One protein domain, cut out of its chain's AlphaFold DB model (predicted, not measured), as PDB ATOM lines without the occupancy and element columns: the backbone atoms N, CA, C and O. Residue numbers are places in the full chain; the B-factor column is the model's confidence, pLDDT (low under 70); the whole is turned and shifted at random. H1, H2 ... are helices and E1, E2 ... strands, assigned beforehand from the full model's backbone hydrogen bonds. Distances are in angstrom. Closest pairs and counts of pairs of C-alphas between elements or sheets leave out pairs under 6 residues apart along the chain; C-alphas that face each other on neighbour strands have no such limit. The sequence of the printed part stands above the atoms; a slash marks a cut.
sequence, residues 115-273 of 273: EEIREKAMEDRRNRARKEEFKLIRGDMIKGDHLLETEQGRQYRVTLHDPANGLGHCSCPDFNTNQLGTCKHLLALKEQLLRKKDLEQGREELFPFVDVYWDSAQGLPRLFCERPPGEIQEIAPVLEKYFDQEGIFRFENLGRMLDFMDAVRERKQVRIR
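This is residues 115 to 273 of the 273 residues of the protein "Zinc finger SWIM domain protein" of Desulfonatronospira thiodismutans ASO3-1 (UniProt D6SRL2). A strongly twisted four-stranded sheet, E1 to E4, curls round helix H3 to make one lobe, and a small three-stranded sheet, E6, E5 and E7, with H6 and H7 grazing it, makes the other. H1 reaches H3 with residues 125 to 130 alone, while H2 and H4 lie by the first lobe and H5 by the second. The 159 printed residues hold seven named helices and seven named strands, in the order H1 E1 E2 E3 E4 H2 H3 H4 E5 E6 H5 H6 H7 E7; the class is mixed. The larger sheet, in the order E1 E2 E3 E4, is antiparallel, and the smaller, in the order E6 E5 E7, is mixed. The whole is compact, with a radius of gyration of the C-alphas of 16.2 A and spans of 45 by 34 by 29 A.

The larger sheet holds E1, residues 134 to 137, E2, 144 to 150, 19.6 A long, E3, 155 to 162, 21.2 A, and E4, 167 to 170. H3 is residues 184 to 193, 12.2 A, and H1 is residues 115 to 131, 24.2 A, beginning at C-alpha 115 (158.240, 109.427, 139.844). H2 is residues 173 to 177 and H4 196 to 204, 13.3 A. The smaller sheet holds E5, 210 to 215, 14.8 A, E6, 220 to 224, 13.0 A, and E7, 270 to 272, ending at C-alpha 272 (152.370, 130.828, 162.378). H5 is residues 229 to 232, H6 236 to 242, and H7 256 to 264, 12.9 A.

E1 to E4 form a meander, each strand the antiparallel neighbour of the one before, with N 135 and O 149 at 2.9 A, N 146 and O 158 at 2.8 A, and N 159 and O 169 at 2.9 A. H3 is on one face, making two layers; its closest C-alphas to E3 are those of Leu 186 and Val 158, 6.6 A. H1 touches H3 at a steep tilt of 53 degrees, the same way, closest at the C-alphas of Ala 129 and Lys 184, 4.7 A. H4 only grazes this sheet. The closest C-alphas of E4 and E5 are those of His 169 and Tyr 213, 7.3 A. E5 is antiparallel to E6, N 213 to O 222 at 2.9 A, and parallel to E7, N 271 to O 210 at 2.8 A. H2, H6 and H7 only graze this smaller sheet. H6 and H7, a helical hairpin, only just touch, with 3 pairs of C-alphas within 8 A, the closest those of Tyr 242 and Phe 260, 7.1 A. H5 is close to H6 but not clearly touching, with the C-alphas of Pro 229 and Ala 236 at 7.8 A. Every O i to N i+4 pair is within hydrogen-bond range in H1, H2, H3, H6 and H7; in H4 4 of 5 are, and H5 is too short for one.

The C-alphas farthest apart, of Glu 116 and Glu 234, are 46.0 A apart. The printed part has no cut. The link from H6 to H7, residues 243 to 255, is long. No printed residue is under 70 in pLDDT, and the mean of the printed part is 91.8.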
ATOM      1  N   GLU A 115     156.994 108.678 140.009       90.75
ATOM      2  CA  GLU A 115     158.240 109.427 139.844       90.75
ATOM      3  C   GLU A 115     158.222 110.299 138.586       90.75
ATOM      4  O   GLU A 115     158.628 111.459 138.641       90.75
ATOM      5  N   GLU A 116     157.714 109.781 137.467       92.81
ATOM      6  CA  GLU A 116     157.594 110.533 136.217       92.81
ATOM      7  C   GLU A 116     156.557 111.659 136.325       92.81
ATOM      8  O   GLU A 116     156.803 112.774 135.856       92.81
ATOM      9  N   ILE A 117     155.431 111.411 137.005       91.56
ATOM     10  CA  ILE A 117     154.432 112.441 137.332       91.56
ATOM     11  C   ILE A 117     155.082 113.538 138.176       91.56
ATOM     12  O   ILE A 117     154.933 114.727 137.877       91.56
ATOM     13  N   ARG A 118     155.832 113.148 139.213       90.88
ATOM     14  CA  ARG A 118     156.532 114.089 140.089       90.88
ATOM     15  C   ARG A 118     157.552 114.920 139.316       90.88
ATOM     16  O   ARG A 118     157.572 116.137 139.485       90.88
ATOM     17  N   GLU A 119     158.366 114.305 138.462       93.62
ATOM     18  CA  GLU A 119     159.383 115.031 137.695       93.62
ATOM     19  C   GLU A 119     158.748 115.980 136.678       93.62
ATOM     20  O   GLU A 119     159.156 117.137 136.588       93.62
ATOM     21  N   LYS A 120     157.686 115.554 135.984       91.44
ATOM     22  CA  LYS A 120     156.928 116.429 135.080       91.44
ATOM     23  C   LYS A 120     156.339 117.630 135.826       91.44
ATOM     24  O   LYS A 120     156.521 118.770 135.406       91.44
ATOM     25  N   ALA A 121     155.723 117.397 136.986       89.19
ATOM     26  CA  ALA A 121     155.173 118.454 137.831       89.19
ATOM     27  C   ALA A 121     156.255 119.430 138.343       89.19
ATOM     28  O   ALA A 121     156.000 120.633 138.483       89.19
ATOM     29  N   MET A 122     157.462 118.934 138.626       92.75
ATOM     30  CA  MET A 122     158.617 119.756 138.989       92.75
ATOM     31  C   MET A 122     159.125 120.573 137.799       92.75
ATOM     32  O   MET A 122     159.365 121.775 137.940       92.75
ATOM     33  N   GLU A 123     159.238 119.965 136.622       92.06
ATOM     34  CA  GLU A 123     159.713 120.627 135.411       92.06
ATOM     35  C   GLU A 123     158.748 121.722 134.938       92.06
ATOM     36  O   GLU A 123     159.180 122.828 134.620       92.06
ATOM     37  N   ASP A 124     157.435 121.497 135.013       89.19
ATOM     38  CA  ASP A 124     156.427 122.525 134.724       89.19
ATOM     39  C   ASP A 124     156.559 123.743 135.650       89.19
ATOM     40  O   ASP A 124     156.356 124.893 135.243       89.19
ATOM     41  N   ARG A 125     156.944 123.524 136.914       92.69
ATOM     42  CA  ARG A 125     157.208 124.608 137.871       92.69
ATOM     43  C   ARG A 125     158.516 125.329 137.571       92.69
ATOM     44  O   ARG A 125     158.516 126.557 137.628       92.69
ATOM     45  N   ARG A 126     159.588 124.618 137.200       90.44
ATOM     46  CA  ARG A 126     160.849 125.234 136.740       90.44
ATOM     47  C   ARG A 126     160.619 126.075 135.484       90.44
ATOM     48  O   ARG A 126     161.073 127.213 135.409       90.44
ATOM     49  N   ASN A 127     159.847 125.558 134.531       87.00
ATOM     50  CA  ASN A 127     159.508 126.258 133.296       87.00
ATOM     51  C   ASN A 127     158.712 127.537 133.556       87.00
ATOM     52  O   ASN A 127     159.062 128.586 133.020       87.00
ATOM     53  N   ARG A 128     157.678 127.483 134.404       87.62
ATOM     54  CA  ARG A 128     156.923 128.685 134.795       87.62
ATOM     55  C   ARG A 128     157.780 129.671 135.575       87.62
ATOM     56  O   ARG A 128     157.732 130.857 135.280       87.62
ATOM     57  N   ALA A 129     158.607 129.185 136.501       90.44
ATOM     58  CA  ALA A 129     159.535 130.029 137.240       90.44
ATOM     59  C   ALA A 129     160.449 130.819 136.295       90.44
ATOM     60  O   ALA A 129     160.681 131.990 136.554       90.44
ATOM     61  N   ARG A 130     160.960 130.202 135.217       89.75
ATOM     62  CA  ARG A 130     161.852 130.840 134.224       89.75
ATOM     63  C   ARG A 130     161.148 131.780 133.245       89.75
ATOM     64  O   ARG A 130     161.798 132.659 132.692       89.75
ATOM     65  N   LYS A 131     159.873 131.523 132.943       85.88
ATOM     66  CA  LYS A 131     159.105 132.274 131.937       85.88
ATOM     67  C   LYS A 131     158.384 133.485 132.516       85.88
ATOM     68  O   LYS A 131     158.214 134.465 131.803       85.88
ATOM     69  N   GLU A 132     157.900 133.384 133.749       86.88
ATOM     70  CA  GLU A 132     157.165 134.462 134.405       86.88
ATOM     71  C   GLU A 132     158.125 135.456 135.059       86.88
ATOM     72  O   GLU A 132     159.099 135.063 135.703       86.88
ATOM     73  N   GLU A 133     157.826 136.749 134.940       86.50
ATOM     74  CA  GLU A 133     158.581 137.782 135.636       86.50
ATOM     75  C   GLU A 133     158.040 137.999 137.054       86.50
ATOM     76  O   GLU A 133     156.835 138.143 137.290       86.50
ATOM     77  N   PHE A 134     158.963 138.055 138.016       90.44
ATOM     78  CA  PHE A 134     158.663 138.340 139.413       90.44
ATOM     79  C   PHE A 134     159.483 139.526 139.892       90.44
ATOM     80  O   PHE A 134     160.708 139.564 139.756       90.44
ATOM     81  N   LYS A 135     158.816 140.464 140.553       94.06
ATOM     82  CA  LYS A 135     159.483 141.536 141.275       94.06
ATOM     83  C   LYS A 135     159.727 141.097 142.714       94.06
ATOM     84  O   LYS A 135     158.790 140.876 143.480       94.06
ATOM     85  N   LEU A 136     161.003 140.993 143.079       95.56
ATOM     86  CA  LEU A 136     161.427 140.674 144.438       95.56
ATOM     87  C   LEU A 136     161.458 141.931 145.311       95.56
ATOM     88  O   LEU A 136     162.246 142.847 145.068       95.56
ATOM     89  N   ILE A 137     160.675 141.923 146.383       95.31
ATOM     90  CA  ILE A 137     160.816 142.834 147.515       95.31
ATOM     91  C   ILE A 137     161.473 142.030 148.640       95.31
ATOM     92  O   ILE A 137     160.873 141.121 149.216       95.31
ATOM     93  N   ARG A 138     162.746 142.333 148.900       94.50
ATOM     94  CA  ARG A 138     163.557 141.608 149.883       94.50
ATOM     95  C   ARG A 138     163.156 141.943 151.313       94.50
ATOM     96  O   ARG A 138     162.843 143.097 151.602       94.50
ATOM     97  N   GLY A 139     163.233 140.941 152.183       93.12
ATOM     98  CA  GLY A 139     163.259 141.150 153.627       93.12
ATOM     99  C   GLY A 139     164.603 141.696 154.120       93.12
ATOM    100  O   GLY A 139     165.525 141.941 153.338       93.12
ATOM    101  N   ASP A 140     164.708 141.851 155.439       91.88
ATOM    102  CA  ASP A 140     165.914 142.362 156.109       91.88
ATOM    103  C   ASP A 140     167.105 141.389 156.020       91.88
ATOM    104  O   ASP A 140     168.261 141.806 156.061       91.88
ATOM    105  N   MET A 141     166.817 140.091 155.888       94.31
ATOM    106  CA  MET A 141     167.771 138.978 155.846       94.31
ATOM    107  C   MET A 141     167.505 138.103 154.613       94.31
ATOM    108  O   MET A 141     166.406 138.127 154.055       94.31
ATOM    109  N   ILE A 142     168.497 137.327 154.164       95.38
ATOM    110  CA  ILE A 142     168.299 136.335 153.095       95.38
ATOM    111  C   ILE A 142     167.463 135.160 153.612       95.38
ATOM    112  O   ILE A 142     166.561 134.699 152.909       95.38
ATOM    113  N   LYS A 143     167.719 134.705 154.839       96.31
ATOM    114  CA  LYS A 143     166.838 133.798 155.578       96.31
ATOM    115  C   LYS A 143     165.630 134.559 156.130       96.31
ATOM    116  O   LYS A 143     165.777 135.622 156.726       96.31
ATOM    117  N   GLY A 144     164.436 133.997 155.978       95.50
ATOM    118  CA  GLY A 144     163.179 134.610 156.417       95.50
ATOM    119  C   GLY A 144     162.295 135.076 155.263       95.50
ATOM    120  O   GLY A 144     162.360 134.536 154.160       95.50
ATOM    121  N   ASP A 145     161.424 136.044 155.551       95.94
ATOM    122  CA  ASP A 145     160.342 136.458 154.657       95.94
ATOM    123  C   ASP A 145     160.835 137.361 153.518       95.94
ATOM    124  O   ASP A 145     161.392 138.434 153.749       95.94
ATOM    125  N   HIS A 146     160.478 136.993 152.293       96.69
ATOM    126  CA  HIS A 146     160.529 137.837 151.102       96.69
ATOM    127  C   HIS A 146     159.137 137.958 150.500       96.69
ATOM    128  O   HIS A 146     158.253 137.142 150.769       96.69
ATOM    129  N   LEU A 147     158.932 138.963 149.659       95.19
ATOM    130  CA  LEU A 147     157.675 139.154 148.952       95.19
ATOM    131  C   LEU A 147     157.939 139.147 147.447       95.19
ATOM    132  O   LEU A 147     158.750 139.925 146.945       95.19
ATOM    133  N   LEU A 148     157.269 138.246 146.734       92.38
ATOM    134  CA  LEU A 148     157.308 138.169 145.277       92.38
ATOM    135  C   LEU A 148     156.004 138.729 144.724       92.38
ATOM    136  O   LEU A 148     154.926 138.232 145.048       92.38
ATOM    137  N   GLU A 149     156.118 139.754 143.890       87.62
ATOM    138  CA  GLU A 149     155.003 140.384 143.186       87.62
ATOM    139  C   GLU A 149     154.992 139.916 141.726       87.62
ATOM    140  O   GLU A 149     156.022 139.964 141.050       87.62
ATOM    141  N   THR A 150     153.843 139.433 141.249       83.62
ATOM    142  CA  THR A 150     153.642 139.068 139.838       83.62
ATOM    143  C   THR A 150     153.322 140.301 138.996       83.62
ATOM    144  O   THR A 150     152.916 141.333 139.530       83.62
ATOM    145  N   GLU A 151     153.399 140.191 137.668       82.00
ATOM    146  CA  GLU A 151     152.985 141.266 136.743       82.00
ATOM    147  C   GLU A 151     151.538 141.747 136.963       82.00
ATOM    148  O   GLU A 151     151.212 142.907 136.725       82.00
ATOM    149  N   GLN A 152     150.665 140.869 137.469       79.19
ATOM    150  CA  GLN A 152     149.272 141.186 137.802       79.19
ATOM    151  C   GLN A 152     149.118 141.877 139.172       79.19
ATOM    152  O   GLN A 152     147.995 142.068 139.638       79.19
ATOM    153  N   GLY A 153     150.220 142.201 139.854       77.50
ATOM    154  CA  GLY A 153     150.233 142.840 141.171       77.50
ATOM    155  C   GLY A 153     149.881 141.909 142.336       77.50
ATOM    156  O   GLY A 153     149.685 142.380 143.455       77.50
ATOM    157  N   ARG A 154     149.786 140.590 142.111       80.56
ATOM    158  CA  ARG A 154     149.563 139.624 143.199       80.56
ATOM    159  C   ARG A 154     150.856 139.416 143.965       80.56
ATOM    160  O   ARG A 154     151.901 139.224 143.353       80.56
ATOM    161  N   GLN A 155     150.767 139.399 145.289       85.75
ATOM    162  CA  GLN A 155     151.929 139.277 146.160       85.75
ATOM    163  C   GLN A 155     151.892 137.966 146.944       85.75
ATOM    164  O   GLN A 155     150.890 137.643 147.583       85.75
ATOM    165  N   TYR A 156     153.003 137.233 146.924       90.81
ATOM    166  CA  TYR A 156     153.182 135.997 147.679       90.81
ATOM    167  C   TYR A 156     154.363 136.132 148.628       90.81
ATOM    168  O   TYR A 156     155.453 136.549 148.228       90.81
ATOM    169  N   ARG A 157     154.150 135.768 149.893       96.06
ATOM    170  CA  ARG A 157     155.221 135.703 150.884       96.06
ATOM    171  C   ARG A 157     155.976 134.398 150.689       96.06
ATOM    172  O   ARG A 157     155.369 133.331 150.742       96.06
ATOM    173  N   VAL A 158     157.278 134.498 150.475       97.00
ATOM    174  CA  VAL A 158     158.185 133.361 150.327       97.00
ATOM    175  C   VAL A 158     159.169 133.400 151.484       97.00
ATOM    176  O   VAL A 158     159.984 134.316 151.564       97.00
ATOM    177  N   THR A 159     159.081 132.426 152.379       97.50
ATOM    178  CA  THR A 159     159.984 132.296 153.523       97.50
ATOM    179  C   THR A 159     161.106 131.342 153.150       97.50
ATOM    180  O   THR A 159     160.830 130.201 152.787       97.50
ATOM    181  N   LEU A 160     162.363 131.779 153.234       97.12
ATOM    182  CA  LEU A 160     163.532 130.930 152.990       97.12
ATOM    183  C   LEU A 160     164.161 130.463 154.302       97.12
ATOM    184  O   LEU A 160     164.683 131.278 155.060       97.12
ATOM    185  N   HIS A 161     164.159 129.152 154.529       96.38
ATOM    186  CA  HIS A 161     164.855 128.500 155.644       96.38
ATOM    187  C   HIS A 161     166.314 128.223 155.290       96.38
ATOM    188  O   HIS A 161     167.218 128.593 156.034       96.38
ATOM    189  N   ASP A 162     166.542 127.639 154.110       94.62
ATOM    190  CA  ASP A 162     167.870 127.346 153.573       94.62
ATOM    191  C   ASP A 162     167.981 127.903 152.146       94.62
ATOM    192  O   ASP A 162     167.524 127.265 151.190       94.62
ATOM    193  N   PRO A 163     168.603 129.082 151.968       92.75
ATOM    194  CA  PRO A 163     168.761 129.705 150.659       92.75
ATOM    195  C   PRO A 163     169.567 128.860 149.665       92.75
ATOM    196  O   PRO A 163     169.276 128.880 148.469       92.75
ATOM    197  N   ALA A 164     170.568 128.102 150.128       88.62
ATOM    198  CA  ALA A 164     171.435 127.321 149.246       88.62
ATOM    199  C   ALA A 164     170.677 126.141 148.628       88.62
ATOM    200  O   ALA A 164     170.803 125.868 147.429       88.62
ATOM    201  N   ASN A 165     169.845 125.477 149.430       90.06
ATOM    202  CA  ASN A 165     169.000 124.384 148.962       90.06
ATOM    203  C   ASN A 165     167.651 124.870 148.405       90.06
ATOM    204  O   ASN A 165     167.028 124.158 147.618       90.06
ATOM    205  N   GLY A 166     167.261 126.117 148.681       90.75
ATOM    206  CA  GLY A 166     165.956 126.677 148.324       90.75
ATOM    207  C   GLY A 166     164.822 126.088 149.156       90.75
ATOM    208  O   GLY A 166     163.710 125.960 148.650       90.75
ATOM    209  N   LEU A 167     165.122 125.676 150.390       94.38
ATOM    210  CA  LEU A 167     164.126 125.148 151.315       94.38
ATOM    211  C   LEU A 167     163.423 126.298 152.021       94.38
ATOM    212  O   LEU A 167     164.034 127.319 152.351       94.38
ATOM    213  N   GLY A 168     162.133 126.116 152.246       95.88
ATOM    214  CA  GLY A 168     161.266 127.155 152.750       95.88
ATOM    215  C   GLY A 168     159.809 126.827 152.484       95.88
ATOM    216  O   GLY A 168     159.462 125.704 152.118       95.88
ATOM    217  N   HIS A 169     158.965 127.840 152.608       96.69
ATOM    218  CA  HIS A 169     157.554 127.727 152.280       96.69
ATOM    219  C   HIS A 169     157.051 128.991 151.585       96.69
ATOM    220  O   HIS A 169     157.709 130.035 151.570       96.69
ATOM    221  N   CYS A 170     155.886 128.897 150.950       95.38
ATOM    222  CA  CYS A 170     155.298 130.006 150.209       95.38
ATOM    223  C   CYS A 170     153.807 130.112 150.507       95.38
ATOM    224  O   CYS A 170     153.121 129.101 150.582       95.38
ATOM    225  N   SER A 171     153.286 131.335 150.603       92.75
ATOM    226  CA  SER A 171     151.857 131.586 150.819       92.75
ATOM    227  C   SER A 171     150.993 131.384 149.566       92.75
ATOM    228  O   SER A 171     149.821 131.757 149.567       92.75
ATOM    229  N   CYS A 172     151.562 130.909 148.454       88.19
ATOM    230  CA  CYS A 172     150.806 130.715 147.223       88.19
ATOM    231  C   CYS A 172     149.939 129.445 147.295       88.19
ATOM    232  O   CYS A 172     150.395 128.446 147.855       88.19
ATOM    233  N   PRO A 173     148.753 129.435 146.657       84.62
ATOM    234  CA  PRO A 173     147.860 128.275 146.666       84.62
ATOM    235  C   PRO A 173     148.532 126.981 146.191       84.62
ATOM    236  O   PRO A 173     148.359 125.948 146.824       84.62
ATOM    237  N   ASP A 174     149.365 127.064 145.144       88.12
ATOM    238  CA  ASP A 174     150.123 125.922 144.608       88.12
ATOM    239  C   ASP A 174     150.957 125.232 145.693       88.12
ATOM    240  O   ASP A 174     150.863 124.024 145.862       88.12
ATOM    241  N   PHE A 175     151.742 125.992 146.464       90.62
ATOM    242  CA  PHE A 175     152.578 125.411 147.515       90.62
ATOM    243  C   PHE A 175     151.737 124.652 148.538       90.62
ATOM    244  O   PHE A 175     152.132 123.559 148.915       90.62
ATOM    245  N   ASN A 176     150.591 125.197 148.949       83.81
ATOM    246  CA  ASN A 176     149.775 124.630 150.023       83.81
ATOM    247  C   ASN A 176     149.122 123.291 149.653       83.81
ATOM    248  O   ASN A 176     148.855 122.490 150.548       83.81
ATOM    249  N   THR A 177     148.879 123.036 148.365       82.62
ATOM    250  CA  THR A 177     148.093 121.878 147.910       82.62
ATOM    251  C   THR A 177     148.888 120.850 147.109       82.62
ATOM    252  O   THR A 177     148.448 119.710 146.991       82.62
ATOM    253  N   ASN A 178     150.061 121.199 146.568       82.38
ATOM    254  CA  ASN A 178     150.708 120.368 145.548       82.38
ATOM    255  C   ASN A 178     151.487 119.137 146.033       82.38
ATOM    256  O   ASN A 178     151.918 118.353 145.193       82.38
ATOM    257  N   GLN A 179     151.711 118.971 147.338       91.62
ATOM    258  CA  GLN A 179     152.452 117.834 147.913       91.62
ATOM    259  C   GLN A 179     153.913 117.679 147.444       91.62
ATOM    260  O   GLN A 179     154.536 116.621 147.574       91.62
ATOM    261  N   LEU A 180     154.511 118.746 146.909       91.12
ATOM    262  CA  LEU A 180     155.895 118.742 146.428       91.12
ATOM    263  C   LEU A 180     156.870 119.416 147.394       91.12
ATOM    264  O   LEU A 180     158.074 119.206 147.259       91.12
ATOM    265  N   GLY A 181     156.380 120.229 148.337       91.62
ATOM    266  CA  GLY A 181     157.231 121.039 149.217       91.62
ATOM    267  C   GLY A 181     157.954 122.170 148.477       91.62
ATOM    268  O   GLY A 181     158.960 122.693 148.948       91.62
ATOM    269  N   THR A 182     157.477 122.547 147.288       95.12
ATOM    270  CA  THR A 182     158.018 123.667 146.513       95.12
ATOM    271  C   THR A 182     156.956 124.268 145.599       95.12
ATOM    272  O   THR A 182     155.883 123.707 145.410       95.12
ATOM    273  N   CYS A 183     157.240 125.426 145.019       94.75
ATOM    274  CA  CYS A 183     156.395 126.069 144.016       94.75
ATOM    275  C   CYS A 183     157.266 126.894 143.068       94.75
ATOM    276  O   CYS A 183     158.444 127.142 143.341       94.75
ATOM    277  N   LYS A 184     156.672 127.408 141.986       94.88
ATOM    278  CA  LYS A 184     157.392 128.281 141.043       94.88
ATOM    279  C   LYS A 184     158.035 129.507 141.713       94.88
ATOM    280  O   LYS A 184     159.094 129.936 141.278       94.88
ATOM    281  N   HIS A 185     157.447 130.033 142.791       95.19
ATOM    282  CA  HIS A 185     157.962 131.209 143.503       95.19
ATOM    283  C   HIS A 185     159.240 130.905 144.298       95.19
ATOM    284  O   HIS A 185     160.186 131.686 144.245       95.19
ATOM    285  N   LEU A 186     159.299 129.761 144.995       95.56
ATOM    286  CA  LEU A 186     160.513 129.307 145.694       95.56
ATOM    287  C   LEU A 186     161.643 129.034 144.697       95.56
ATOM    288  O   LEU A 186     162.777 129.467 144.908       95.56
ATOM    289  N   LEU A 187     161.314 128.376 143.580       94.75
ATOM    290  CA  LEU A 187     162.263 128.115 142.497       94.75
ATOM    291  C   LEU A 187     162.774 129.418 141.872       94.75
ATOM    292  O   LEU A 187     163.982 129.595 141.750       94.75
ATOM    293  N   ALA A 188     161.887 130.360 141.537       94.75
ATOM    294  CA  ALA A 188     162.268 131.659 140.984       94.75
ATOM    295  C   ALA A 188     163.151 132.453 141.955       94.75
ATOM    296  O   ALA A 188     164.179 133.003 141.554       94.75
ATOM    297  N   LEU A 189     162.798 132.468 143.245       94.69
ATOM    298  CA  LEU A 189     163.589 133.144 144.267       94.69
ATOM    299  C   LEU A 189     165.017 132.592 144.318       94.69
ATOM    300  O   LEU A 189     165.968 133.363 144.207       94.69
ATOM    301  N   LYS A 190     165.165 131.267 144.413       92.38
ATOM    302  CA  LYS A 190     166.469 130.598 144.472       92.38
ATOM    303  C   LYS A 190     167.277 130.758 143.184       92.38
ATOM    304  O   LYS A 190     168.451 131.111 143.240       92.38
ATOM    305  N   GLU A 191     166.683 130.425 142.041       90.00
ATOM    306  CA  GLU A 191     167.417 130.230 140.786       90.00
ATOM    307  C   GLU A 191     167.678 131.534 140.029       90.00
ATOM    308  O   GLU A 191     168.619 131.594 139.240       90.00
ATOM    309  N   GLN A 192     166.855 132.564 140.241       87.62
ATOM    310  CA  GLN A 192     166.874 133.765 139.399       87.62
ATOM    311  C   GLN A 192     167.032 135.061 140.190       87.62
ATOM    312  O   GLN A 192     167.701 135.985 139.728       87.62
ATOM    313  N   LEU A 193     166.430 135.152 141.378       86.50
ATOM    314  CA  LEU A 193     166.355 136.417 142.117       86.50
ATOM    315  C   LEU A 193     167.444 136.559 143.195       86.50
ATOM    316  O   LEU A 193     167.813 137.679 143.579       86.50
ATOM    317  N   LEU A 194     167.984 135.443 143.690       91.06
ATOM    318  CA  LEU A 194     169.159 135.425 144.557       91.06
ATOM    319  C   LEU A 194     170.441 135.296 143.732       91.06
ATOM    320  O   LEU A 194     170.579 134.452 142.853       91.06
ATOM    321  N   ARG A 195     171.425 136.142 144.041       92.38
ATOM    322  CA  ARG A 195     172.764 136.089 143.445       92.38
ATOM    323  C   ARG A 195     173.664 135.222 144.313       92.38
ATOM    324  O   ARG A 195     173.418 135.049 145.503       92.38
ATOM    325  N   LYS A 196     174.804 134.799 143.763       91.00
ATOM    326  CA  LYS A 196     175.819 134.021 144.494       91.00
ATOM    327  C   LYS A 196     176.191 134.620 145.862       91.00
ATOM    328  O   LYS A 196     176.203 133.899 146.849       91.00
ATOM    329  N   LYS A 197     176.408 135.938 145.934       92.44
ATOM    330  CA  LYS A 197     176.718 136.632 147.197       92.44
ATOM    331  C   LYS A 197     175.590 136.569 148.231       92.44
ATOM    332  O   LYS A 197     175.851 136.599 149.422       92.44
ATOM    333  N   ASP A 198     174.340 136.497 147.771       93.00
ATOM    334  CA  ASP A 198     173.184 136.396 148.657       93.00
ATOM    335  C   ASP A 198     173.125 134.978 149.258       93.00
ATOM    336  O   ASP A 198     172.842 134.818 150.438       93.00
ATOM    337  N   LEU A 199     173.489 133.949 148.480       91.00
ATOM    338  CA  LEU A 199     173.622 132.574 148.982       91.00
ATOM    339  C   LEU A 199     174.783 132.422 149.974       91.00
ATOM    340  O   LEU A 199     174.674 131.655 150.926       91.00
ATOM    341  N   GLU A 200     175.891 133.131 149.753       92.00
ATOM    342  CA  GLU A 200     177.021 133.177 150.689       92.00
ATOM    343  C   GLU A 200     176.608 133.851 152.004       92.00
ATOM    344  O   GLU A 200     176.782 133.252 153.060       92.00
ATOM    345  N   GLN A 201     175.964 135.021 151.937       92.19
ATOM    346  CA  GLN A 201     175.432 135.714 153.114       92.19
ATOM    347  C   GLN A 201     174.423 134.845 153.883       92.19
ATOM    348  O   GLN A 201     174.532 134.692 155.094       92.19
ATOM    349  N   GLY A 202     173.476 134.212 153.184       92.44
ATOM    350  CA  GLY A 202     172.462 133.363 153.812       92.44
ATOM    351  C   GLY A 202     173.026 132.147 154.558       92.44
ATOM    352  O   GLY A 202     172.359 131.627 155.447       92.44
ATOM    353  N   ARG A 203     174.249 131.695 154.243       90.75
ATOM    354  CA  ARG A 203     174.929 130.620 154.992       90.75
ATOM    355  C   ARG A 203     175.457 131.078 156.349       90.75
ATOM    356  O   ARG A 203     175.610 130.245 157.235       90.75
ATOM    357  N   GLU A 204     175.751 132.365 156.494       92.19
ATOM    358  CA  GLU A 204     176.244 132.961 157.741       92.19
ATOM    359  C   GLU A 204     175.096 133.459 158.634       92.19
ATOM    360  O   GLU A 204     175.284 133.684 159.829       92.19
ATOM    361  N   GLU A 205     173.897 133.616 158.070       94.38
ATOM    362  CA  GLU A 205     172.702 134.041 158.793       94.38
ATOM    363  C   GLU A 205     172.098 132.910 159.641       94.38
ATOM    364  O   GLU A 205     171.999 131.756 159.211       94.38
ATOM    365  N   LEU A 206     171.611 133.271 160.831       93.44
ATOM    366  CA  LEU A 206     170.684 132.451 161.609       93.44
ATOM    367  C   LEU A 206     169.255 132.871 161.289       93.44
ATOM    368  O   LEU A 206     168.947 134.064 161.255       93.44
ATOM    369  N   PHE A 207     168.375 131.897 161.091       95.00
ATOM    370  CA  PHE A 207     166.979 132.169 160.801       95.00
ATOM    371  C   PHE A 207     166.309 132.973 161.946       95.00
ATOM    372  O   PHE A 207     166.439 132.613 163.122       95.00
ATOM    373  N   PRO A 208     165.602 134.081 161.636       92.06
ATOM    374  CA  PRO A 208     165.336 135.138 162.619       92.06
ATOM    375  C   PRO A 208     164.235 134.852 163.652       92.06
ATOM    376  O   PRO A 208     164.142 135.570 164.648       92.06
ATOM    377  N   PHE A 209     163.381 133.850 163.448       94.19
ATOM    378  CA  PHE A 209     162.238 133.557 164.325       94.19
ATOM    379  C   PHE A 209     161.934 132.055 164.385       94.19
ATOM    380  O   PHE A 209     162.492 131.272 163.629       94.19
ATOM    381  N   VAL A 210     161.054 131.641 165.296       96.38
ATOM    382  CA  VAL A 210     160.474 130.291 165.267       96.38
ATOM    383  C   VAL A 210     159.370 130.301 164.220       96.38
ATOM    384  O   VAL A 210     158.401 131.049 164.364       96.38
ATOM    385  N   ASP A 211     159.526 129.514 163.169       97.44
ATOM    386  CA  ASP A 211     158.558 129.430 162.084       97.44
ATOM    387  C   ASP A 211     157.718 128.169 162.220       97.44
ATOM    388  O   ASP A 211     158.253 127.079 162.413       97.44
ATOM    389  N   VAL A 212     156.407 128.327 162.134       97.06
ATOM    390  CA  VAL A 212     155.447 127.231 162.114       97.06
ATOM    391  C   VAL A 212     154.589 127.399 160.874       97.06
ATOM    392  O   VAL A 212     153.862 128.383 160.749       97.06
ATOM    393  N   TYR A 213     154.687 126.446 159.962       95.12
ATOM    394  CA  TYR A 213     154.112 126.543 158.626       95.12
ATOM    395  C   TYR A 213     153.490 125.216 158.202       95.12
ATOM    396  O   TYR A 213     153.778 124.164 158.771       95.12
ATOM    397  N   TRP A 214     152.639 125.250 157.183       93.38
ATOM    398  CA  TRP A 214     152.129 124.041 156.541       93.38
ATOM    399  C   TRP A 214     153.196 123.386 155.645       93.38
ATOM    400  O   TRP A 214     153.584 123.964 154.627       93.38
ATOM    401  N   ASP A 215     153.666 122.182 155.988       92.00
ATOM    402  CA  ASP A 215     154.531 121.384 155.110       92.00
ATOM    403  C   ASP A 215     153.656 120.615 154.122       92.00
ATOM    404  O   ASP A 215     153.078 119.576 154.444       92.00
ATOM    405  N   SER A 216     153.545 121.134 152.901       89.00
ATOM    406  CA  SER A 216     152.667 120.536 151.902       89.00
ATOM    407  C   SER A 216     153.085 119.139 151.479       89.00
ATOM    408  O   SER A 216     152.210 118.345 151.153       89.00
ATOM    409  N   ALA A 217     154.380 118.810 151.522       89.44
ATOM    410  CA  ALA A 217     154.863 117.481 151.163       89.44
ATOM    411  C   ALA A 217     154.425 116.413 152.174       89.44
ATOM    412  O   ALA A 217     154.224 115.265 151.790       89.44
ATOM    413  N   GLN A 218     154.277 116.793 153.446       87.38
ATOM    414  CA  GLN A 218     153.821 115.902 154.520       87.38
ATOM    415  C   GLN A 218     152.321 116.038 154.818       87.38
ATOM    416  O   GLN A 218     151.741 115.158 155.446       87.38
ATOM    417  N   GLY A 219     151.691 117.139 154.402       89.00
ATOM    418  CA  GLY A 219     150.305 117.450 154.747       89.00
ATOM    419  C   GLY A 219     150.108 117.712 156.244       89.00
ATOM    420  O   GLY A 219     149.055 117.385 156.789       89.00
ATOM    421  N   LEU A 220     151.126 118.255 156.921       92.00
ATOM    422  CA  LEU A 220     151.122 118.509 158.364       92.00
ATOM    423  C   LEU A 220     151.807 119.843 158.699       92.00
ATOM    424  O   LEU A 220     152.699 120.281 157.968       92.00
ATOM    425  N   PRO A 221     151.454 120.486 159.828       95.19
ATOM    426  CA  PRO A 221     152.227 121.604 160.345       95.19
ATOM    427  C   PRO A 221     153.659 121.174 160.677       95.19
ATOM    428  O   PRO A 221     153.897 120.098 161.233       95.19
ATOM    429  N   ARG A 222     154.608 122.056 160.385       95.81
ATOM    430  CA  ARG A 222     156.024 121.863 160.651       95.81
ATOM    431  C   ARG A 222     156.629 123.088 161.308       95.81
ATOM    432  O   ARG A 222     156.251 124.218 161.019       95.81
ATOM    433  N   LEU A 223     157.576 122.835 162.197       97.31
ATOM    434  CA  LEU A 223     158.346 123.818 162.927       97.31
ATOM    435  C   LEU A 223     159.773 123.885 162.381       97.31
ATOM    436  O   LEU A 223     160.445 122.865 162.240       97.31
ATOM    437  N   PHE A 224     160.252 125.101 162.138       97.00
ATOM    438  CA  PHE A 224     161.639 125.395 161.800       97.00
ATOM    439  C   PHE A 224     162.193 126.479 162.731       97.00
ATOM    440  O   PHE A 224     161.563 127.512 162.962       97.00
ATOM    441  N   CYS A 225     163.378 126.249 163.296       94.75
ATOM    442  CA  CYS A 225     164.034 127.202 164.184       94.75
ATOM    443  C   CYS A 225     165.544 126.958 164.223       94.75
ATOM    444  O   CYS A 225     165.990 125.875 164.588       94.75
ATOM    445  N   GLU A 226     166.331 127.995 163.935       94.62
ATOM    446  CA  GLU A 226     167.793 127.986 164.117       94.62
ATOM    447  C   GLU A 226     168.244 128.833 165.316       94.62
ATOM    448  O   GLU A 226     169.442 128.994 165.556       94.62
ATOM    449  N   ARG A 227     167.305 129.414 166.074       88.88
ATOM    450  CA  ARG A 227     167.667 130.280 167.197       88.88
ATOM    451  C   ARG A 227     168.333 129.494 168.333       88.88
ATOM    452  O   ARG A 227     167.852 128.416 168.691       88.88
ATOM    453  N   PRO A 228     169.399 130.048 168.945       88.94
ATOM    454  CA  PRO A 228     170.039 129.489 170.125       88.94
ATOM    455  C   PRO A 228     169.041 129.075 171.224       88.94
ATOM    456  O   PRO A 228     168.148 129.859 171.560       88.94
ATOM    457  N   PRO A 229     169.225 127.908 171.876       85.69
ATOM    458  CA  PRO A 229     168.314 127.416 172.915       85.69
ATOM    459  C   PRO A 229     168.057 128.406 174.059       85.69
ATOM    460  O   PRO A 229     166.945 128.483 174.573       85.69
ATOM    461  N   GLY A 230     169.061 129.213 174.428       86.69
ATOM    462  CA  GLY A 230     168.916 130.243 175.462       86.69
ATOM    463  C   GLY A 230     167.914 131.345 175.102       86.69
ATOM    464  O   GLY A 230     167.320 131.943 175.992       86.69
ATOM    465  N   GLU A 231     167.673 131.591 173.815       86.94
ATOM    466  CA  GLU A 231     166.756 132.636 173.346       86.94
ATOM    467  C   GLU A 231     165.310 132.144 173.194       86.94
ATOM    468  O   GLU A 231     164.382 132.947 173.103       86.94
ATOM    469  N   ILE A 232     165.108 130.825 173.166       90.00
ATOM    470  CA  ILE A 232     163.790 130.184 173.078       90.00
ATOM    471  C   ILE A 232     163.443 129.387 174.340       90.00
ATOM    472  O   ILE A 232     162.431 128.693 174.354       90.00
ATOM    473  N   GLN A 233     164.234 129.501 175.411       90.12
ATOM    474  CA  GLN A 233     164.095 128.678 176.617       90.12
ATOM    475  C   GLN A 233     162.680 128.718 177.215       90.12
ATOM    476  O   GLN A 233     162.164 127.694 177.654       90.12
ATOM    477  N   GLU A 234     162.026 129.882 177.196       89.69
ATOM    478  CA  GLU A 234     160.673 130.044 177.743       89.69
ATOM    479  C   GLU A 234     159.582 129.354 176.914       89.69
ATOM    480  O   GLU A 234     158.519 129.036 177.447       89.69
ATOM    481  N   ILE A 235     159.813 129.154 175.613       92.38
ATOM    482  CA  ILE A 235     158.832 128.558 174.701       92.38
ATOM    483  C   ILE A 235     159.177 127.124 174.313       92.38
ATOM    484  O   ILE A 235     158.276 126.383 173.933       92.38
ATOM    485  N   ALA A 236     160.436 126.706 174.456       92.75
ATOM    486  CA  ALA A 236     160.904 125.369 174.106       92.75
ATOM    487  C   ALA A 236     160.010 124.245 174.673       92.75
ATOM    488  O   ALA A 236     159.597 123.401 173.881       92.75
ATOM    489  N   PRO A 237     159.559 124.274 175.949       94.94
ATOM    490  CA  PRO A 237     158.653 123.242 176.464       94.94
ATOM    491  C   PRO A 237     157.300 123.192 175.741       94.94
ATOM    492  O   PRO A 237     156.689 122.131 175.622       94.94
ATOM    493  N   VAL A 238     156.809 124.339 175.258       95.12
ATOM    494  CA  VAL A 238     155.583 124.410 174.454       95.12
ATOM    495  C   VAL A 238     155.850 123.837 173.068       95.12
ATOM    496  O   VAL A 238     155.067 123.016 172.610       95.12
ATOM    497  N   LEU A 239     156.955 124.206 172.414       95.06
ATOM    498  CA  LEU A 239     157.302 123.678 171.089       95.06
ATOM    499  C   LEU A 239     157.443 122.149 171.125       95.06
ATOM    500  O   LEU A 239     156.793 121.458 170.347       95.06
ATOM    501  N   GLU A 240     158.198 121.620 172.089       95.56
ATOM    502  CA  GLU A 240     158.457 120.182 172.256       95.56
ATOM    503  C   GLU A 240     157.199 119.368 172.583       95.56
ATOM    504  O   GLU A 240     157.133 118.172 172.288       95.56
ATOM    505  N   LYS A 241     156.178 120.007 173.171       96.44
ATOM    506  CA  LYS A 241     154.873 119.384 173.416       96.44
ATOM    507  C   LYS A 241     154.117 119.105 172.112       96.44
ATOM    508  O   LYS A 241     153.405 118.103 172.048       96.44
ATOM    509  N   TYR A 242     154.227 119.982 171.110       96.62
ATOM    510  CA  TYR A 242     153.441 119.899 169.870       96.62
ATOM    511  C   TYR A 242     154.226 119.389 168.662       96.62
ATOM    512  O   TYR A 242     153.622 118.779 167.782       96.62
ATOM    513  N   PHE A 243     155.545 119.572 168.642       97.00
ATOM    514  CA  PHE A 243     156.422 119.195 167.536       97.00
ATOM    515  C   PHE A 243     157.487 118.198 167.990       97.00
ATOM    516  O   PHE A 243     157.942 118.219 169.142       97.00
ATOM    517  N   ASP A 244     157.833 117.254 167.123       94.88
ATOM    518  CA  ASP A 244     158.895 116.282 167.371       94.88
ATOM    519  C   ASP A 244     160.299 116.854 167.114       94.88
ATOM    520  O   ASP A 244     160.480 118.058 166.938       94.88
ATOM    521  N   GLN A 245     161.314 115.989 167.163       92.62
ATOM    522  CA  GLN A 245     162.705 116.391 166.945       92.62
ATOM    523  C   GLN A 245     162.995 116.794 165.491       92.62
ATOM    524  O   GLN A 245     163.954 117.523 165.254       92.62
ATOM    525  N   GLU A 246     162.176 116.353 164.534       92.25
ATOM    526  CA  GLU A 246     162.255 116.748 163.121       92.25
ATOM    527  C   GLU A 246     161.397 117.993 162.822       92.25
ATOM    528  O   GLU A 246     161.375 118.499 161.694       92.25
ATOM    529  N   GLY A 247     160.716 118.510 163.851       95.19
ATOM    530  CA  GLY A 247     159.811 119.644 163.771       95.19
ATOM    531  C   GLY A 247     158.428 119.275 163.242       95.19
ATOM    532  O   GLY A 247     157.673 120.179 162.912       95.19
ATOM    533  N   ILE A 248     158.066 117.996 163.138       94.62
ATOM    534  CA  ILE A 248     156.762 117.559 162.621       94.62
ATOM    535  C   ILE A 248     155.724 117.587 163.746       94.62
ATOM    536  O   ILE A 248     156.009 117.253 164.900       94.62
ATOM    537  N   PHE A 249     154.504 118.018 163.424       95.06
ATOM    538  CA  PHE A 249     153.400 118.048 164.375       95.06
ATOM    539  C   PHE A 249     153.025 116.641 164.866       95.06
ATOM    540  O   PHE A 249     152.774 115.735 164.077       95.06
ATOM    541  N   ARG A 250     152.949 116.460 166.188       94.12
ATOM    542  CA  ARG A 250     152.825 115.134 166.826       94.12
ATOM    543  C   ARG A 250     151.407 114.567 166.881       94.12
ATOM    544  O   ARG A 250     151.238 113.404 167.243       94.12
ATOM    545  N   PHE A 251     150.383 115.383 166.648       89.94
ATOM    546  CA  PHE A 251     148.992 114.983 166.871       89.94
ATOM    547  C   PHE A 251     148.278 114.708 165.550       89.94
ATOM    548  O   PHE A 251     148.264 115.560 164.670       89.94
ATOM    549  N   GLU A 252     147.583 113.571 165.466       86.62
ATOM    550  CA  GLU A 252     146.711 113.243 164.324       86.62
ATOM    551  C   GLU A 252     145.564 114.255 164.168       86.62
ATOM    552  O   GLU A 252     145.148 114.594 163.064       86.62
ATOM    553  N   ASN A 253     145.051 114.771 165.290       89.19
ATOM    554  CA  ASN A 253     144.006 115.785 165.285       89.19
ATOM    555  C   ASN A 253     144.610 117.185 165.098       89.19
ATOM    556  O   ASN A 253     145.094 117.789 166.062       89.19
ATOM    557  N   LEU A 254     144.482 117.733 163.886       88.56
ATOM    558  CA  LEU A 254     144.902 119.099 163.547       88.56
ATOM    559  C   LEU A 254     144.231 120.187 164.402       88.56
ATOM    560  O   LEU A 254     144.804 121.257 164.574       88.56
ATOM    561  N   GLY A 255     143.077 119.924 165.020       90.88
ATOM    562  CA  GLY A 255     142.445 120.842 165.974       90.88
ATOM    563  C   GLY A 255     143.328 121.168 167.184       90.88
ATOM    564  O   GLY A 255     143.207 122.250 167.755       90.88
ATOM    565  N   ARG A 256     144.294 120.300 167.527       92.50
ATOM    566  CA  ARG A 256     145.325 120.582 168.545       92.50
ATOM    567  C   ARG A 256     146.231 121.754 168.176       92.50
ATOM    568  O   ARG A 256     146.871 122.323 169.057       92.50
ATOM    569  N   MET A 257     146.273 122.139 166.902       92.69
ATOM    570  CA  MET A 257     146.992 123.326 166.462       92.69
ATOM    571  C   MET A 257     146.375 124.603 167.048       92.69
ATOM    572  O   MET A 257     147.109 125.532 167.364       92.69
ATOM    573  N   LEU A 258     145.059 124.639 167.290       93.19
ATOM    574  CA  LEU A 258     144.403 125.781 167.941       93.19
ATOM    575  C   LEU A 258     144.904 125.962 169.385       93.19
ATOM    576  O   LEU A 258     145.249 127.073 169.780       93.19
ATOM    577  N   ASP A 259     145.057 124.858 170.129       94.38
ATOM    578  CA  ASP A 259     145.635 124.870 171.483       94.38
ATOM    579  C   ASP A 259     147.079 125.410 171.475       94.38
ATOM    580  O   ASP A 259     147.519 126.082 172.412       94.38
ATOM    581  N   PHE A 260     147.847 125.094 170.427       95.19
ATOM    582  CA  PHE A 260     149.196 125.626 170.239       95.19
ATOM    583  C   PHE A 260     149.174 127.124 169.915       95.19
ATOM    584  O   PHE A 260     149.901 127.886 170.552       95.19
ATOM    585  N   MET A 261     148.326 127.550 168.974       94.31
ATOM    586  CA  MET A 261     148.168 128.958 168.592       94.31
ATOM    587  C   MET A 261     147.834 129.830 169.805       94.31
ATOM    588  O   MET A 261     148.406 130.908 169.966       94.31
ATOM    589  N   ASP A 262     146.973 129.341 170.695       94.38
ATOM    590  CA  ASP A 262     146.637 130.026 171.942       94.38
ATOM    591  C   ASP A 262     147.820 130.093 172.911       94.38
ATOM    592  O   ASP A 262     148.085 131.149 173.489       94.38
ATOM    593  N   ALA A 263     148.587 129.006 173.043       93.44
ATOM    594  CA  ALA A 263     149.754 128.950 173.924       93.44
ATOM    595  C   ALA A 263     150.889 129.905 173.506       93.44
ATOM    596  O   ALA A 263     151.683 130.324 174.353       93.44
ATOM    597  N   VAL A 264     150.975 130.262 172.220       94.12
ATOM    598  CA  VAL A 264     152.040 131.125 171.677       94.12
ATOM    599  C   VAL A 264     151.545 132.501 171.221       94.12
ATOM    600  O   VAL A 264     152.338 133.291 170.714       94.12
ATOM    601  N   ARG A 265     150.267 132.833 171.441       89.75
ATOM    602  CA  ARG A 265     149.610 134.054 170.935       89.75
ATOM    603  C   ARG A 265     150.369 135.351 171.240       89.75
ATOM    604  O   ARG A 265     150.522 136.201 170.369       89.75
ATOM    605  N   GLU A 266     150.877 135.492 172.462       88.69
ATOM    606  CA  GLU A 266     151.597 136.695 172.921       88.69
ATOM    607  C   GLU A 266     153.110 136.652 172.613       88.69
ATOM    608  O   GLU A 266     153.874 137.556 172.963       88.69
ATOM    609  N   ARG A 267     153.588 135.587 171.959       89.50
ATOM    610  CA  ARG A 267     155.011 135.322 171.729       89.50
ATOM    611  C   ARG A 267     155.413 135.796 170.337       89.50
ATOM    612  O   ARG A 267     155.449 135.024 169.388       89.50
ATOM    613  N   LYS A 268     155.809 137.068 170.229       86.44
ATOM    614  CA  LYS A 268     156.208 137.719 168.958       86.44
ATOM    615  C   LYS A 268     157.336 137.015 168.186       86.44
ATOM    616  O   LYS A 268     157.500 137.260 166.995       86.44
ATOM    617  N   GLN A 269     158.124 136.182 168.864       90.25
ATOM    618  CA  GLN A 269     159.199 135.388 168.265       90.25
ATOM    619  C   GLN A 269     158.707 134.161 167.487       90.25
ATOM    620  O   GLN A 269     159.513 133.543 166.800       90.25
ATOM    621  N   VAL A 270     157.425 133.795 167.605       94.19
ATOM    622  CA  VAL A 270     156.810 132.709 166.837       94.19
ATOM    623  C   VAL A 270     155.964 133.294 165.724       94.19
ATOM    624  O   VAL A 270     155.144 134.186 165.949       94.19
ATOM    625  N   ARG A 271     156.145 132.772 164.516       94.06
ATOM    626  CA  ARG A 271     155.289 133.064 163.371       94.06
ATOM    627  C   ARG A 271     154.560 131.793 162.979       94.06
ATOM    628  O   ARG A 271     155.183 130.756 162.819       94.06
ATOM    629  N   ILE A 272     153.243 131.902 162.856       93.12
ATOM    630  CA  ILE A 272     152.370 130.828 162.378       93.12
ATOM    631  C   ILE A 272     151.835 131.255 161.011       93.12
ATOM    632  O   ILE A 272     151.437 132.423 160.849       93.12
ATOM    633  N   ARG A 273     151.898 130.355 160.027       85.88
ATOM    634  CA  ARG A 273     151.615 130.616 158.614       85.88
ATOM    635  C   ARG A 273     150.816 129.501 157.964       85.88
ATOM    636  O   ARG A 273     151.096 128.321 158.262       85.88
TER     637      ARG A 273